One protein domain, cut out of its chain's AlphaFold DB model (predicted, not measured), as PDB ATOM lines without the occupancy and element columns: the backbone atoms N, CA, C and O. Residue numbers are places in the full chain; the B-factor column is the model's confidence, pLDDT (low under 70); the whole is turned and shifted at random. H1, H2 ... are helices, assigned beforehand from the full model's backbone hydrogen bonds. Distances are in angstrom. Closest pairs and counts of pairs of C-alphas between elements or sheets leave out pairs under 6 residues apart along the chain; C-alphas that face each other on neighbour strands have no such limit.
ATOM      1  N   SER A  16     262.534 183.094 236.727       89.62
ATOM      2  CA  SER A  16     263.336 183.755 235.689       89.62
ATOM      3  C   SER A  16     262.533 184.838 234.957       89.62
ATOM      4  O   SER A  16     261.306 184.759 234.848       89.62
ATOM      5  N   LEU A  17     263.224 185.853 234.427       90.62
ATOM      6  CA  LEU A  17     262.589 186.938 233.666       90.62
ATOM      7  C   LEU A  17     261.740 186.400 232.503       90.62
ATOM      8  O   LEU A  17     260.638 186.887 232.266       90.62
ATOM      9  N   TYR A  18     262.214 185.345 231.835       88.31
ATOM     10  CA  TYR A  18     261.473 184.681 230.766       88.31
ATOM     11  C   TYR A  18     260.192 184.006 231.270       88.31
ATOM     12  O   TYR A  18     259.140 184.157 230.653       88.31
ATOM     13  N   ARG A  19     260.237 183.318 232.421       86.69
ATOM     14  CA  ARG A  19     259.042 182.709 233.026       86.69
ATOM     15  C   ARG A  19     258.016 183.773 233.407       86.69
ATOM     16  O   ARG A  19     256.845 183.603 233.112       86.69
ATOM     17  N   LYS A  20     258.460 184.905 233.961       86.75
ATOM     18  CA  LYS A  20     257.588 186.054 234.263       86.75
ATOM     19  C   LYS A  20     256.955 186.646 233.000       86.75
ATOM     20  O   LYS A  20     255.771 186.965 233.015       86.75
ATOM     21  N   TYR A  21     257.716 186.774 231.912       86.50
ATOM     22  CA  TYR A  21     257.187 187.225 230.621       86.50
ATOM     23  C   TYR A  21     256.136 186.257 230.069       86.50
ATOM     24  O   TYR A  21     255.071 186.694 229.639       86.50
ATOM     25  N   GLN A  22     256.405 184.951 230.125       86.69
ATOM     26  CA  GLN A  22     255.454 183.932 229.685       86.69
ATOM     27  C   GLN A  22     254.203 183.899 230.559       86.69
ATOM     28  O   GLN A  22     253.104 183.854 230.024       86.69
ATOM     29  N   ASP A  23     254.341 184.019 231.878       82.62
ATOM     30  CA  ASP A  23     253.203 184.103 232.796       82.62
ATOM     31  C   ASP A  23     252.365 185.371 232.520       82.62
ATOM     32  O   ASP A  23     251.138 185.334 232.582       82.62
ATOM     33  N   ALA A  24     253.006 186.488 232.154       80.31
ATOM     34  CA  ALA A  24     252.325 187.736 231.799       80.31
ATOM     35  C   ALA A  24     251.633 187.695 230.423       80.31
ATOM     36  O   ALA A  24     250.647 188.405 230.210       80.31
ATOM     37  N   LYS A  25     252.154 186.902 229.479       80.62
ATOM     38  CA  LYS A  25     251.573 186.683 228.140       80.62
ATOM     39  C   LYS A  25     250.630 185.482 228.079       80.62
ATOM     40  O   LYS A  25     249.894 185.345 227.105       80.62
ATOM     41  N   GLY A  26     250.665 184.631 229.095       76.25
ATOM     42  CA  GLY A  26     249.854 183.435 229.201       76.25
ATOM     43  C   GLY A  26     248.370 183.751 229.390       76.25
ATOM     44  O   GLY A  26     247.992 184.880 229.722       76.25
ATOM     45  N   PRO A  27     247.501 182.752 229.175       72.19
ATOM     46  CA  PRO A  27     246.076 182.904 229.417       72.19
ATOM     47  C   PRO A  27     245.838 183.246 230.892       72.19
ATOM     48  O   PRO A  27     246.265 182.523 231.793       72.19
ATOM     49  N   LYS A  28     245.151 184.365 231.141       79.31
ATOM     50  CA  LYS A  28     244.761 184.758 232.497       79.31
ATOM     51  C   LYS A  28     243.712 183.770 233.017       79.31
ATOM     52  O   LYS A  28     242.720 183.549 232.319       79.31
ATOM     53  N   PRO A  29     243.890 183.185 234.215       81.12
ATOM     54  CA  PRO A  29     242.878 182.309 234.788       81.12
ATOM     55  C   PRO A  29     241.585 183.099 235.035       81.12
ATOM     56  O   PRO A  29     241.619 184.208 235.571       81.12
ATOM     57  N   ILE A  30     240.453 182.528 234.621       85.56
ATOM     58  CA  ILE A  30     239.116 183.086 234.867       85.56
ATOM     59  C   ILE A  30     238.833 183.008 236.373       85.56
ATOM     60  O   ILE A  30     239.183 182.008 237.006       85.56
ATOM     61  N   LYS A  31     238.231 184.059 236.943       90.50
ATOM     62  CA  LYS A  31     237.844 184.092 238.359       90.50
ATOM     63  C   LYS A  31     236.682 183.136 238.621       90.50
ATOM     64  O   LYS A  31     235.767 183.048 237.806       90.50
ATOM     65  N   ASP A  32     236.671 182.493 239.784       88.94
ATOM     66  CA  ASP A  32     235.614 181.536 240.137       88.94
ATOM     67  C   ASP A  32     234.229 182.200 240.247       88.94
ATOM     68  O   ASP A  32     233.223 181.587 239.896       88.94
ATOM     69  N   GLU A  33     234.174 183.480 240.632       90.19
ATOM     70  CA  GLU A  33     232.947 184.294 240.615       90.19
ATOM     71  C   GLU A  33     232.377 184.453 239.199       90.19
ATOM     72  O   GLU A  33     231.171 184.317 238.993       90.19
ATOM     73  N   ASP A  34     233.244 184.699 238.212       92.06
ATOM     74  CA  ASP A  34     232.838 184.837 236.813       92.06
ATOM     75  C   ASP A  34     232.374 183.483 236.264       92.06
ATOM     76  O   ASP A  34     231.353 183.399 235.582       92.06
ATOM     77  N   ILE A  35     233.075 182.401 236.614       90.75
ATOM     78  CA  ILE A  35     232.673 181.040 236.247       90.75
ATOM     79  C   ILE A  35     231.268 180.746 236.779       90.75
ATOM     80  O   ILE A  35     230.401 180.331 236.008       90.75
ATOM     81  N   LEU A  36     231.013 181.014 238.059       93.19
ATOM     82  CA  LEU A  36     229.704 180.776 238.662       93.19
ATOM     83  C   LEU A  36     228.620 181.655 238.023       93.19
ATOM     84  O   LEU A  36     227.544 181.158 237.694       93.19
ATOM     85  N   LYS A  37     228.914 182.937 237.788       95.56
ATOM     86  CA  LYS A  37     227.978 183.892 237.180       95.56
ATOM     87  C   LYS A  37     227.544 183.485 235.772       95.56
ATOM     88  O   LYS A  37     226.373 183.636 235.437       95.56
ATOM     89  N   TYR A  38     228.474 183.005 234.948       94.06
ATOM     90  CA  TYR A  38     228.205 182.731 233.533       94.06
ATOM     91  C   TYR A  38     227.848 181.275 233.233       94.06
ATOM     92  O   TYR A  38     227.198 181.015 232.223       94.06
ATOM     93  N   THR A  39     228.242 180.329 234.084       91.81
ATOM     94  CA  THR A  39     227.957 178.898 233.869       91.81
ATOM     95  C   THR A  39     226.924 178.333 234.840       91.81
ATOM     96  O   THR A  39     226.387 177.254 234.594       91.81
ATOM     97  N   GLY A  40     226.647 179.028 235.952       92.88
ATOM     98  CA  GLY A  40     225.790 178.532 237.033       92.88
ATOM     99  C   GLY A  40     226.372 177.336 237.796       92.88
ATOM    100  O   GLY A  40     225.677 176.740 238.615       92.88
ATOM    101  N   LYS A  41     227.626 176.959 237.520       92.44
ATOM    102  CA  LYS A  41     228.324 175.809 238.102       92.44
ATOM    103  C   LYS A  41     229.631 176.262 238.739       92.44
ATOM    104  O   LYS A  41     230.239 177.243 238.309       92.44
ATOM    105  N   THR A  42     230.083 175.535 239.755       94.12
ATOM    106  CA  THR A  42     231.438 175.731 240.284       94.12
ATOM    107  C   THR A  42     232.472 175.165 239.316       94.12
ATOM    108  O   THR A  42     232.172 174.329 238.460       94.12
ATOM    109  N   ARG A  43     233.723 175.596 239.470       91.12
ATOM    110  CA  ARG A  43     234.834 175.094 238.662       91.12
ATOM    111  C   ARG A  43     234.979 173.572 238.747       91.12
ATOM    112  O   ARG A  43     235.156 172.929 237.717       91.12
ATOM    113  N   ASP A  44     234.810 172.994 239.933       91.44
ATOM    114  CA  ASP A  44     234.882 171.540 240.133       91.44
ATOM    115  C   ASP A  44     233.755 170.803 239.404       91.44
ATOM    116  O   ASP A  44     233.983 169.779 238.764       91.44
ATOM    117  N   GLN A  45     232.542 171.363 239.422       90.88
ATOM    118  CA  GLN A  45     231.407 170.809 238.683       90.88
ATOM    119  C   GLN A  45     231.616 170.879 237.167       90.88
ATOM    120  O   GLN A  45     231.183 169.980 236.449       90.88
ATOM    121  N   LEU A  46     232.282 171.925 236.666       89.00
ATOM    122  CA  LEU A  46     232.666 172.005 235.256       89.00
ATOM    123  C   LEU A  46     233.745 170.987 234.893       89.00
ATOM    124  O   LEU A  46     233.705 170.445 233.792       89.00
ATOM    125  N   HIS A  47     234.687 170.709 235.795       88.31
ATOM    126  CA  HIS A  47     235.691 169.670 235.579       88.31
ATOM    127  C   HIS A  47     235.056 168.278 235.521       88.31
ATOM    128  O   HIS A  47     235.294 167.562 234.553       88.31
ATOM    129  N   ALA A  48     234.170 167.950 236.465       91.19
ATOM    130  CA  ALA A  48     233.420 166.693 236.438       91.19
ATOM    131  C   ALA A  48     232.581 166.555 235.154       91.19
ATOM    132  O   ALA A  48     232.630 165.534 234.475       91.19
ATOM    133  N   TRP A  49     231.884 167.625 234.754       90.44
ATOM    134  CA  TRP A  49     231.148 167.653 233.490       90.44
ATOM    135  C   TRP A  49     232.059 167.434 232.272       90.44
ATOM    136  O   TRP A  49     231.688 166.703 231.353       90.44
ATOM    137  N   ALA A  50     233.248 168.041 232.249       87.62
ATOM    138  CA  ALA A  50     234.198 167.882 231.152       87.62
ATOM    139  C   ALA A  50     234.753 166.451 231.051       87.62
ATOM    140  O   ALA A  50     235.024 165.996 229.942       87.62
ATOM    141  N   ASP A  51     234.896 165.754 232.181       86.25
ATOM    142  CA  ASP A  51     235.356 164.362 232.230       86.25
ATOM    143  C   ASP A  51     234.271 163.364 231.783       86.25
ATOM    144  O   ASP A  51     234.598 162.301 231.261       86.25
ATOM    145  N   GLU A  52     232.987 163.706 231.909       87.25
ATOM    146  CA  GLU A  52     231.867 162.847 231.483       87.25
ATOM    147  C   GLU A  52     231.360 163.164 230.065       87.25
ATOM    148  O   GLU A  52     230.758 162.315 229.405       87.25
ATOM    149  N   THR A  53     231.596 164.381 229.567       83.75
ATOM    150  CA  THR A  53     231.020 164.833 228.294       83.75
ATOM    151  C   THR A  53     231.894 164.417 227.108       83.75
ATOM    152  O   THR A  53     233.072 164.788 227.061       83.75
ATOM    153  N   PRO A  54     231.352 163.691 226.110       84.38
ATOM    154  CA  PRO A  54     232.109 163.329 224.920       84.38
ATOM    155  C   PRO A  54     232.468 164.583 224.117       84.38
ATOM    156  O   PRO A  54     231.634 165.465 223.913       84.38
ATOM    157  N   GLY A  55     233.708 164.668 223.633       79.44
ATOM    158  CA  GLY A  55     234.138 165.809 222.830       79.44
ATOM    159  C   GLY A  55     234.302 167.108 223.624       79.44
ATOM    160  O   GLY A  55     234.144 168.180 223.051       79.44
ATOM    161  N   VAL A  56     234.621 167.046 224.920       84.44
ATOM    162  CA  VAL A  56     235.023 168.203 225.741       84.44
ATOM    163  C   VAL A  56     236.313 167.862 226.486       84.44
ATOM    164  O   VAL A  56     236.514 166.728 226.904       84.44
ATOM    165  N   GLY A  57     237.223 168.830 226.636       79.56
ATOM    166  CA  GLY A  57     238.457 168.644 227.405       79.56
ATOM    167  C   GLY A  57     239.274 167.431 226.944       79.56
ATOM    168  O   GLY A  57     239.705 167.367 225.793       79.56
ATOM    169  N   ARG A  58     239.483 166.471 227.853       78.31
ATOM    170  CA  ARG A  58     240.255 165.242 227.593       78.31
ATOM    171  C   ARG A  58     239.495 164.206 226.759       78.31
ATOM    172  O   ARG A  58     240.127 163.324 226.192       78.31
ATOM    173  N   ASN A  59     238.177 164.352 226.623       77.31
ATOM    174  CA  ASN A  59     237.322 163.472 225.827       77.31
ATOM    175  C   ASN A  59     237.225 163.902 224.353       77.31
ATOM    176  O   ASN A  59     236.370 163.413 223.610       77.31
ATOM    177  N   GLN A  60     238.063 164.842 223.912       76.00
ATOM    178  CA  GLN A  60     238.222 165.178 222.499       76.00
ATOM    179  C   GLN A  60     239.018 164.077 221.791       76.00
ATOM    180  O   GLN A  60     240.087 163.682 222.251       76.00
ATOM    181  N   LEU A  61     238.527 163.602 220.642       66.25
ATOM    182  CA  LEU A  61     239.274 162.666 219.797       66.25
ATOM    183  C   LEU A  61     240.649 163.265 219.466       66.25
ATOM    184  O   LEU A  61     240.734 164.411 219.023       66.25
TER     185      LEU A  61
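What this domain is: This is residues 16 to 61 of the 123 residues of an uncharacterized protein of Ustilaginoidea virens (UniProt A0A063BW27). A short helix, H1, sticks out on a free arm at one end of an open, flat model, and at the other end two more helices, H2 and H3, meet near their first residues in a loose corner. The arm is residues 16 to 29, and residues 53 to 61 make a loop and tail beyond the last residue of H3. The printed part has 46 residues with three named helices, in the order H1, H2, H3, and no named strand; the class is all helix. The whole is only just extended, close to loose, with a radius of gyration of the C-alphas of 14.4 A and spans of 39 by 30 by 13 A.

How they stand to each other: H1, residues 17 to 25, touches no helix. It is apart from H2, residues 32 to 39, and from H3, residues 43 to 52. H2 and H3 only just touch, with 3 pairs of C-alphas within 8 A. Their closest C-alphas, those of Asp 32 and Arg 43, are 6.7 A apart. H2 and H3 run the same way at a steep tilt of 51 degrees, 13.8 A from centre to centre. In H1, H2 and H3 every O i to N i+4 pair is within hydrogen-bond range.

Where its parts are: H1 begins at C-alpha 17, (262.589, 186.938, 233.666), and is 12.3 A long from first to last C-alpha. H2 begins at C-alpha 32, (235.614, 181.536, 240.137), and is 10.2 A long. H3, the longest helix with 10 residues, measures 14.5 A and ends at C-alpha 52, (231.867, 162.847, 231.483).

The domain as a whole: The two C-alphas farthest apart, those of Leu 17 and Pro 54, are 39.5 A apart. The printed part has no cut. The link from H1 to H2 is short, with 6 residues, and that from H2 to H3 is tight, with 3. The mean pLDDT of the printed part is 86.1, and residue 61 is under 70.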